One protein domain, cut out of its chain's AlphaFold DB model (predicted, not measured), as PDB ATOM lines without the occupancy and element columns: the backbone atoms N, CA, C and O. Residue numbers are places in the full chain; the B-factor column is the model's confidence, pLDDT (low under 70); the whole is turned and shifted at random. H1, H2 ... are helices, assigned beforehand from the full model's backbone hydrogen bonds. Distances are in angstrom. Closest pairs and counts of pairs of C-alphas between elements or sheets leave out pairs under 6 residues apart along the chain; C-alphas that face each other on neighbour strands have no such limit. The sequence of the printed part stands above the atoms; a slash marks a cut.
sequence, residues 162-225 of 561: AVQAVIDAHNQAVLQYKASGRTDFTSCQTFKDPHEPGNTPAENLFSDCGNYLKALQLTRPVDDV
ATOM      1  N   ALA A 162     -28.130 -23.454  57.854       57.50
ATOM      2  CA  ALA A 162     -28.993 -22.816  56.859       57.50
ATOM      3  C   ALA A 162     -29.599 -23.837  55.886       57.50
ATOM      4  O   ALA A 162     -30.774 -23.742  55.549       57.50
ATOM      5  N   VAL A 163     -28.822 -24.847  55.483       61.00
ATOM      6  CA  VAL A 163     -29.319 -25.938  54.631       61.00
ATOM      7  C   VAL A 163     -30.296 -26.824  55.406       61.00
ATOM      8  O   VAL A 163     -31.332 -27.203  54.867       61.00
ATOM      9  N   GLN A 164     -30.024 -27.095  56.689       72.44
ATOM     10  CA  GLN A 164     -30.929 -27.883  57.526       72.44
ATOM     11  C   GLN A 164     -32.277 -27.181  57.738       72.44
ATOM     12  O   GLN A 164     -33.310 -27.827  57.615       72.44
ATOM     13  N   ALA A 165     -32.285 -25.861  57.952       74.94
ATOM     14  CA  ALA A 165     -33.525 -25.092  58.061       74.94
ATOM     15  C   ALA A 165     -34.394 -25.184  56.792       74.94
ATOM     16  O   ALA A 165     -35.615 -25.283  56.890       74.94
ATOM     17  N   VAL A 166     -33.773 -25.210  55.607       74.12
ATOM     18  CA  VAL A 166     -34.488 -25.396  54.331       74.12
ATOM     19  C   VAL A 166     -35.028 -26.825  54.189       74.12
ATOM     20  O   VAL A 166     -36.148 -27.010  53.719       74.12
ATOM     21  N   ILE A 167     -34.273 -27.840  54.622       71.88
ATOM     22  CA  ILE A 167     -34.736 -29.238  54.635       71.88
ATOM     23  C   ILE A 167     -35.929 -29.407  55.589       71.88
ATOM     24  O   ILE A 167     -36.908 -30.070  55.244       71.88
ATOM     25  N   ASP A 168     -35.865 -28.803  56.773       78.19
ATOM     26  CA  ASP A 168     -36.919 -28.897  57.782       78.19
ATOM     27  C   ASP A 168     -38.194 -28.172  57.328       78.19
ATOM     28  O   ASP A 168     -39.286 -28.731  57.463       78.19
ATOM     29  N   ALA A 169     -38.060 -26.984  56.721       78.81
ATOM     30  CA  ALA A 169     -39.170 -26.257  56.101       78.81
ATOM     31  C   ALA A 169     -39.833 -27.086  54.989       78.81
ATOM     32  O   ALA A 169     -41.039 -27.328  55.035       78.81
ATOM     33  N   HIS A 170     -39.034 -27.650  54.075       85.12
ATOM     34  CA  HIS A 170     -39.539 -28.525  53.019       85.12
ATOM     35  C   HIS A 170     -40.314 -29.734  53.575       85.12
ATOM     36  O   HIS A 170     -41.427 -30.027  53.134       85.12
ATOM     37  N   ASN A 171     -39.767 -30.422  54.580       81.38
ATOM     38  CA  ASN A 171     -40.436 -31.563  55.205       81.38
ATOM     39  C   ASN A 171     -41.764 -31.161  55.866       81.38
ATOM     40  O   ASN A 171     -42.742 -31.910  55.783       81.38
ATOM     41  N   GLN A 172     -41.827 -29.983  56.496       85.56
ATOM     42  CA  GLN A 172     -43.073 -29.453  57.050       85.56
ATOM     43  C   GLN A 172     -44.101 -29.150  55.958       85.56
ATOM     44  O   GLN A 172     -45.262 -29.534  56.114       85.56
ATOM     45  N   ALA A 173     -43.693 -28.551  54.841       84.25
ATOM     46  CA  ALA A 173     -44.591 -28.292  53.721       84.25
ATOM     47  C   ALA A 173     -45.130 -29.588  53.095       84.25
ATOM     48  O   ALA A 173     -46.326 -29.685  52.825       84.25
ATOM     49  N   VAL A 174     -44.308 -30.638  52.959       82.44
ATOM     50  CA  VAL A 174     -44.770 -31.960  52.486       82.44
ATOM     51  C   VAL A 174     -45.804 -32.562  53.439       82.44
ATOM     52  O   VAL A 174     -46.790 -33.159  52.996       82.44
ATOM     53  N   LEU A 175     -45.602 -32.425  54.752       83.81
ATOM     54  CA  LEU A 175     -46.558 -32.902  55.751       83.81
ATOM     55  C   LEU A 175     -47.883 -32.135  55.680       83.81
ATOM     56  O   LEU A 175     -48.939 -32.763  55.710       83.81
ATOM     57  N   GLN A 176     -47.839 -30.808  55.533       86.19
ATOM     58  CA  GLN A 176     -49.033 -29.972  55.368       86.19
ATOM     59  C   GLN A 176     -49.780 -30.294  54.070       86.19
ATOM     60  O   GLN A 176     -51.003 -30.432  54.074       86.19
ATOM     61  N   TYR A 177     -49.047 -30.499  52.976       84.75
ATOM     62  CA  TYR A 177     -49.605 -30.913  51.695       84.75
ATOM     63  C   TYR A 177     -50.342 -32.250  51.800       84.75
ATOM     64  O   TYR A 177     -51.503 -32.356  51.407       84.75
ATOM     65  N   LYS A 178     -49.725 -33.255  52.430       82.38
ATOM     66  CA  LYS A 178     -50.367 -34.557  52.675       82.38
ATOM     67  C   LYS A 178     -51.561 -34.452  53.620       82.38
ATOM     68  O   LYS A 178     -52.580 -35.098  53.390       82.38
ATOM     69  N   ALA A 179     -51.468 -33.613  54.653       85.25
ATOM     70  CA  ALA A 179     -52.567 -33.361  55.582       85.25
ATOM     71  C   ALA A 179     -53.774 -32.683  54.908       85.25
ATOM     72  O   ALA A 179     -54.900 -32.878  55.357       85.25
ATOM     73  N   SER A 180     -53.565 -31.960  53.800       82.50
ATOM     74  CA  SER A 180     -54.646 -31.411  52.966       82.50
ATOM     75  C   SER A 180     -55.396 -32.465  52.132       82.50
ATOM     76  O   SER A 180     -56.353 -32.137  51.435       82.50
ATOM     77  N   GLY A 181     -54.986 -33.738  52.205       76.69
ATOM     78  CA  GLY A 181     -55.597 -34.854  51.476       76.69
ATOM     79  C   GLY A 181     -54.963 -35.141  50.112       76.69
ATOM     80  O   GLY A 181     -55.468 -35.993  49.382       76.69
ATOM     81  N   ARG A 182     -53.861 -34.467  49.763       74.69
ATOM     82  CA  ARG A 182     -53.178 -34.604  48.469       74.69
ATOM     83  C   ARG A 182     -52.004 -35.578  48.535       74.69
ATOM     84  O   ARG A 182     -51.238 -35.589  49.496       74.69
ATOM     85  N   THR A 183     -51.867 -36.420  47.513       75.00
ATOM     86  CA  THR A 183     -50.918 -37.556  47.499       75.00
ATOM     87  C   THR A 183     -50.098 -37.665  46.214       75.00
ATOM     88  O   THR A 183     -49.301 -38.585  46.065       75.00
ATOM     89  N   ASP A 184     -50.265 -36.716  45.303       67.94
ATOM     90  CA  ASP A 184     -49.607 -36.621  44.000       67.94
ATOM     91  C   ASP A 184     -48.189 -36.022  44.061       67.94
ATOM     92  O   ASP A 184     -47.440 -36.092  43.083       67.94
ATOM     93  N   PHE A 185     -47.771 -35.494  45.217       71.44
ATOM     94  CA  PHE A 185     -46.393 -35.057  45.438       71.44
ATOM     95  C   PHE A 185     -45.427 -36.250  45.445       71.44
ATOM     96  O   PHE A 185     -45.486 -37.116  46.323       71.44
ATOM     97  N   THR A 186     -44.495 -36.257  44.493       66.50
ATOM     98  CA  THR A 186     -43.479 -37.311  44.333       66.50
ATOM     99  C   THR A 186     -42.067 -36.812  44.622       66.50
ATOM    100  O   THR A 186     -41.316 -37.485  45.322       66.50
ATOM    101  N   SER A 187     -41.695 -35.631  44.123       70.88
ATOM    102  CA  SER A 187     -40.411 -34.981  44.407       70.88
ATOM    103  C   SER A 187     -40.459 -33.501  44.022       70.88
ATOM    104  O   SER A 187     -41.245 -33.132  43.157       70.88
ATOM    105  N   CYS A 188     -39.561 -32.665  44.551       65.75
ATOM    106  CA  CYS A 188     -39.449 -31.270  44.100       65.75
ATOM    107  C   CYS A 188     -39.011 -31.109  42.640       65.75
ATOM    108  O   CYS A 188     -39.290 -30.088  42.027       65.75
ATOM    109  N   GLN A 189     -38.335 -32.108  42.067       60.41
ATOM    110  CA  GLN A 189     -37.917 -32.077  40.661       60.41
ATOM    111  C   GLN A 189     -39.102 -32.271  39.705       60.41
ATOM    112  O   GLN A 189     -39.027 -31.868  38.547       60.41
ATOM    113  N   THR A 190     -40.176 -32.894  40.192       57.94
ATOM    114  CA  THR A 190     -41.372 -33.257  39.423       57.94
ATOM    115  C   THR A 190     -42.632 -32.549  39.910       57.94
ATOM    116  O   THR A 190     -43.685 -32.699  39.287       57.94
ATOM    117  N   PHE A 191     -42.549 -31.803  41.015       69.00
ATOM    118  CA  PHE A 191     -43.685 -31.097  41.582       69.00
ATOM    119  C   PHE A 191     -44.031 -29.881  40.732       69.00
ATOM    120  O   PHE A 191     -43.167 -29.066  40.402       69.00
ATOM    121  N   LYS A 192     -45.300 -29.812  40.345       64.62
ATOM    122  CA  LYS A 192     -45.839 -28.750  39.504       64.62
ATOM    123  C   LYS A 192     -46.391 -27.641  40.385       64.62
ATOM    124  O   LYS A 192     -46.826 -27.918  41.501       64.62
ATOM    125  N   ASP A 193     -46.373 -26.423  39.860       64.44
ATOM    126  CA  ASP A 193     -47.092 -25.310  40.465       64.44
ATOM    127  C   ASP A 193     -48.588 -25.688  40.546       64.44
ATOM    128  O   ASP A 193     -49.170 -26.122  39.546       64.44
ATOM    129  N   PRO A 194     -49.192 -25.663  41.742       64.12
ATOM    130  CA  PRO A 194     -50.578 -26.057  41.939       64.12
ATOM    131  C   PRO A 194     -51.580 -24.962  41.564       64.12
ATOM    132  O   PRO A 194     -52.775 -25.259  41.520       64.12
ATOM    133  N   HIS A 195     -51.118 -23.740  41.279       54.31
ATOM    134  CA  HIS A 195     -51.929 -22.595  40.858       54.31
ATOM    135  C   HIS A 195     -53.086 -22.308  41.811       54.31
ATOM    136  O   HIS A 195     -54.238 -22.098  41.422       54.31
ATOM    137  N   GLU A 196     -52.764 -22.335  43.096       58.75
ATOM    138  CA  GLU A 196     -53.707 -22.085  44.168       58.75
ATOM    139  C   GLU A 196     -53.513 -20.678  44.739       58.75
ATOM    140  O   GLU A 196     -52.449 -20.077  44.581       58.75
ATOM    141  N   PRO A 197     -54.528 -20.114  45.422       55.34
ATOM    142  CA  PRO A 197     -54.347 -18.874  46.157       55.34
ATOM    143  C   PRO A 197     -53.108 -18.939  47.059       55.34
ATOM    144  O   PRO A 197     -52.793 -19.987  47.639       55.34
ATOM    145  N   GLY A 198     -52.434 -17.799  47.209       65.44
ATOM    146  CA  GLY A 198     -51.293 -17.682  48.110       65.44
ATOM    147  C   GLY A 198     -51.636 -18.188  49.514       65.44
ATOM    148  O   GLY A 198     -52.733 -17.942  50.023       65.44
ATOM    149  N   ASN A 199     -50.677 -18.868  50.147       71.62
ATOM    150  CA  ASN A 199     -50.792 -19.521  51.462       71.62
ATOM    151  C   ASN A 199     -51.581 -20.839  51.504       71.62
ATOM    152  O   ASN A 199     -51.898 -21.325  52.593       71.62
ATOM    153  N   THR A 200     -51.894 -21.449  50.365       81.56
ATOM    154  CA  THR A 200     -52.399 -22.829  50.359       81.56
ATOM    155  C   THR A 200     -51.274 -23.840  50.614       81.56
ATOM    156  O   THR A 200     -50.110 -23.572  50.304       81.56
ATOM    157  N   PRO A 201     -51.578 -25.035  51.165       83.81
ATOM    158  CA  PRO A 201     -50.569 -26.076  51.389       83.81
ATOM    159  C   PRO A 201     -49.820 -26.493  50.118       83.81
ATOM    160  O   PRO A 201     -48.665 -26.904  50.192       83.81
ATOM    161  N   ALA A 202     -50.478 -26.398  48.963       76.50
ATOM    162  CA  ALA A 202     -49.889 -26.694  47.671       76.50
ATOM    163  C   ALA A 202     -48.891 -25.606  47.251       76.50
ATOM    164  O   ALA A 202     -47.737 -25.924  46.964       76.50
ATOM    165  N   GLU A 203     -49.308 -24.339  47.282       81.06
ATOM    166  CA  GLU A 203     -48.464 -23.197  46.917       81.06
ATOM    167  C   GLU A 203     -47.226 -23.091  47.820       81.06
ATOM    168  O   GLU A 203     -46.100 -22.898  47.358       81.06
ATOM    169  N   ASN A 204     -47.411 -23.326  49.123       81.81
ATOM    170  CA  ASN A 204     -46.318 -23.343  50.093       81.81
ATOM    171  C   ASN A 204     -45.301 -24.450  49.778       81.81
ATOM    172  O   ASN A 204     -44.097 -24.200  49.792       81.81
ATOM    173  N   LEU A 205     -45.770 -25.659  49.443       86.75
ATOM    174  CA  LEU A 205     -44.886 -26.757  49.054       86.75
ATOM    175  C   LEU A 205     -44.143 -26.466  47.747       86.75
ATOM    176  O   LEU A 205     -42.981 -26.849  47.610       86.75
ATOM    177  N   PHE A 206     -44.780 -25.785  46.799       81.69
ATOM    178  CA  PHE A 206     -44.152 -25.427  45.533       81.69
ATOM    179  C   PHE A 206     -43.015 -24.421  45.743       81.69
ATOM    180  O   PHE A 206     -41.880 -24.669  45.319       81.69
ATOM    181  N   SER A 207     -43.284 -23.353  46.496       78.50
ATOM    182  CA  SER A 207     -42.283 -22.362  46.905       78.50
ATOM    183  C   SER A 207     -41.113 -23.005  47.665       78.50
ATOM    184  O   SER A 207     -39.939 -22.806  47.321       78.50
ATOM    185  N   ASP A 208     -41.412 -23.872  48.637       83.06
ATOM    186  CA  ASP A 208     -40.388 -24.574  49.414       83.06
ATOM    187  C   ASP A 208     -39.578 -25.555  48.571       83.06
ATOM    188  O   ASP A 208     -38.380 -25.719  48.802       83.06
ATOM    189  N   CYS A 209     -40.174 -26.162  47.547       76.44
ATOM    190  CA  CYS A 209     -39.437 -26.978  46.595       76.44
ATOM    191  C   CYS A 209     -38.417 -26.175  45.779       76.44
ATOM    192  O   CYS A 209     -37.304 -26.661  45.557       76.44
ATOM    193  N   GLY A 210     -38.743 -24.939  45.391       71.62
ATOM    194  CA  GLY A 210     -37.786 -24.030  44.754       71.62
ATOM    195  C   GLY A 210     -36.593 -23.715  45.665       71.62
ATOM    196  O   GLY A 210     -35.435 -23.813  45.246       71.62
ATOM    197  N   ASN A 211     -36.863 -23.418  46.938       76.44
ATOM    198  CA  ASN A 211     -35.829 -23.156  47.942       76.44
ATOM    199  C   ASN A 211     -34.972 -24.398  48.231       76.44
ATOM    200  O   ASN A 211     -33.746 -24.298  48.304       76.44
ATOM    201  N   TYR A 212     -35.601 -25.569  48.335       75.38
ATOM    202  CA  TYR A 212     -34.954 -26.858  48.577       75.38
ATOM    203  C   TYR A 212     -33.968 -27.236  47.466       75.38
ATOM    204  O   TYR A 212     -32.805 -27.538  47.742       75.38
ATOM    205  N   LEU A 213     -34.398 -27.158  46.202       68.06
ATOM    206  CA  LEU A 213     -33.546 -27.458  45.047       68.06
ATOM    207  C   LEU A 213     -32.344 -26.510  44.969       68.06
ATOM    208  O   LEU A 213     -31.208 -26.951  44.777       68.06
ATOM    209  N   LYS A 214     -32.583 -25.214  45.195       71.75
ATOM    210  CA  LYS A 214     -31.541 -24.182  45.203       71.75
ATOM    211  C   LYS A 214     -30.530 -24.389  46.334       71.75
ATOM    212  O   LYS A 214     -29.329 -24.261  46.102       71.75
ATOM    213  N   ALA A 215     -30.992 -24.727  47.540       69.31
ATOM    214  CA  ALA A 215     -30.135 -24.946  48.706       69.31
ATOM    215  C   ALA A 215     -29.226 -26.173  48.553       69.31
ATOM    216  O   ALA A 215     -28.080 -26.145  48.997       69.31
ATOM    217  N   LEU A 216     -29.713 -27.228  47.895       63.66
ATOM    218  CA  LEU A 216     -28.942 -28.446  47.643       63.66
ATOM    219  C   LEU A 216     -28.129 -28.408  46.342       63.66
ATOM    220  O   LEU A 216     -27.473 -29.397  46.020       63.66
ATOM    221  N   GLN A 217     -28.156 -27.290  45.606       62.03
ATOM    222  CA  GLN A 217     -27.536 -27.154  44.279       62.03
ATOM    223  C   GLN A 217     -27.956 -28.276  43.317       62.03
ATOM    224  O   GLN A 217     -27.191 -28.696  42.449       62.03
ATOM    225  N   LEU A 218     -29.176 -28.781  43.485       55.56
ATOM    226  CA  LEU A 218     -29.742 -29.781  42.599       55.56
ATOM    227  C   LEU A 218     -30.355 -29.034  41.420       55.56
ATOM    228  O   LEU A 218     -31.399 -28.397  41.563       55.56
ATOM    229  N   THR A 219     -29.717 -29.099  40.252       53.69
ATOM    230  CA  THR A 219     -30.357 -28.639  39.019       53.69
ATOM    231  C   THR A 219     -31.563 -29.518  38.740       53.69
ATOM    232  O   THR A 219     -31.498 -30.751  38.842       53.69
ATOM    233  N   ARG A 220     -32.691 -28.906  38.361       52.91
ATOM    234  CA  ARG A 220     -33.735 -29.704  37.727       52.91
ATOM    235  C   ARG A 220     -33.162 -30.154  36.387       52.91
ATOM    236  O   ARG A 220     -32.632 -29.316  35.660       52.91
ATOM    237  N   PRO A 221     -33.312 -31.427  36.000       54.78
ATOM    238  CA  PRO A 221     -32.861 -31.893  34.685       54.78
ATOM    239  C   PRO A 221     -33.467 -31.079  33.534       54.78
ATOM    240  O   PRO A 221     -32.879 -30.946  32.466       54.78
ATOM    241  N   VAL A 222     -34.643 -30.498  33.783       56.00
ATOM    242  CA  VAL A 222     -35.328 -29.546  32.911       56.00
ATOM    243  C   VAL A 222     -34.492 -28.286  32.672       56.00
ATOM    244  O   VAL A 222     -34.422 -27.837  31.536       56.00
ATOM    245  N   ASP A 223     -33.820 -27.738  33.685       57.50
ATOM    246  CA  ASP A 223     -33.068 -26.481  33.577       57.50
ATOM    247  C   ASP A 223     -31.769 -26.658  32.770       57.50
ATOM    248  O   ASP A 223     -31.442 -25.813  31.936       57.50
ATOM    249  N   ASP A 224     -31.090 -27.800  32.920       63.69
ATOM    250  CA  ASP A 224     -29.912 -28.152  32.108       63.69
ATOM    251  C   ASP A 224     -30.282 -28.334  30.630       63.69
ATOM    252  O   ASP A 224     -29.594 -27.852  29.727       63.69
ATOM    253  N   VAL A 225     -31.405 -29.006  30.365       65.00
ATOM    254  CA  VAL A 225     -31.931 -29.161  29.002       65.00
ATOM    255  C   VAL A 225     -32.350 -27.806  28.442       65.00
ATOM    256  O   VAL A 225     -32.047 -27.511  27.287       65.00
TER     257      VAL A 225
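This is residues 162 to 225 of the 561 residues of an uncharacterized protein of Caballeronia sordidicola (UniProt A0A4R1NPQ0). Two helices, H1 and H2, lie side by side as a helical hairpin, and the long loop that joins them, residues 180 to 200, folds back along the hairpin and returns before H2 begins. A short helix, H3, is set away from the pair at the end of the printed part. The printed part has 64 residues with three named helices, H1, H2 and H3 in that order along the chain, and no named strand; the class is all helix. It is compact, with a radius of gyration of the C-alphas of 11.5 A, and its C-alphas span 32 by 27 by 20 A.

H1 takes residues 162 to 179 and measures 25.9 A from its first C-alpha, at (-28.993, -22.816, 56.859), to its last, at (-52.567, -33.361, 55.582). H2 takes residues 201 to 215 and measures 20.6 A. H3 takes residues 221 to 225 and ends with C-alpha 225 at (-31.931, -29.161, 29.002).

H1 and H2 touch, and their closest C-alphas, those of Ala 173 and Leu 205, are 4.9 A apart. They run opposite ways at a shallow tilt of 25 degrees and form a helical hairpin. H3 is apart from H1 and from H2. In H1, H2 and H3 every O i to N i+4 pair is within hydrogen-bond range.

The two C-alphas farthest apart are those of Ala 179 and Val 225, at 33.9 A. The printed part has no cut. The link from H1 to H2, 21 residues, is long, and the link from H2 to H3, 5 residues, is tight. The mean pLDDT of the printed part is 71.5, and 27 residues are under 70, among them residues 188 to 198 and 215 to 225.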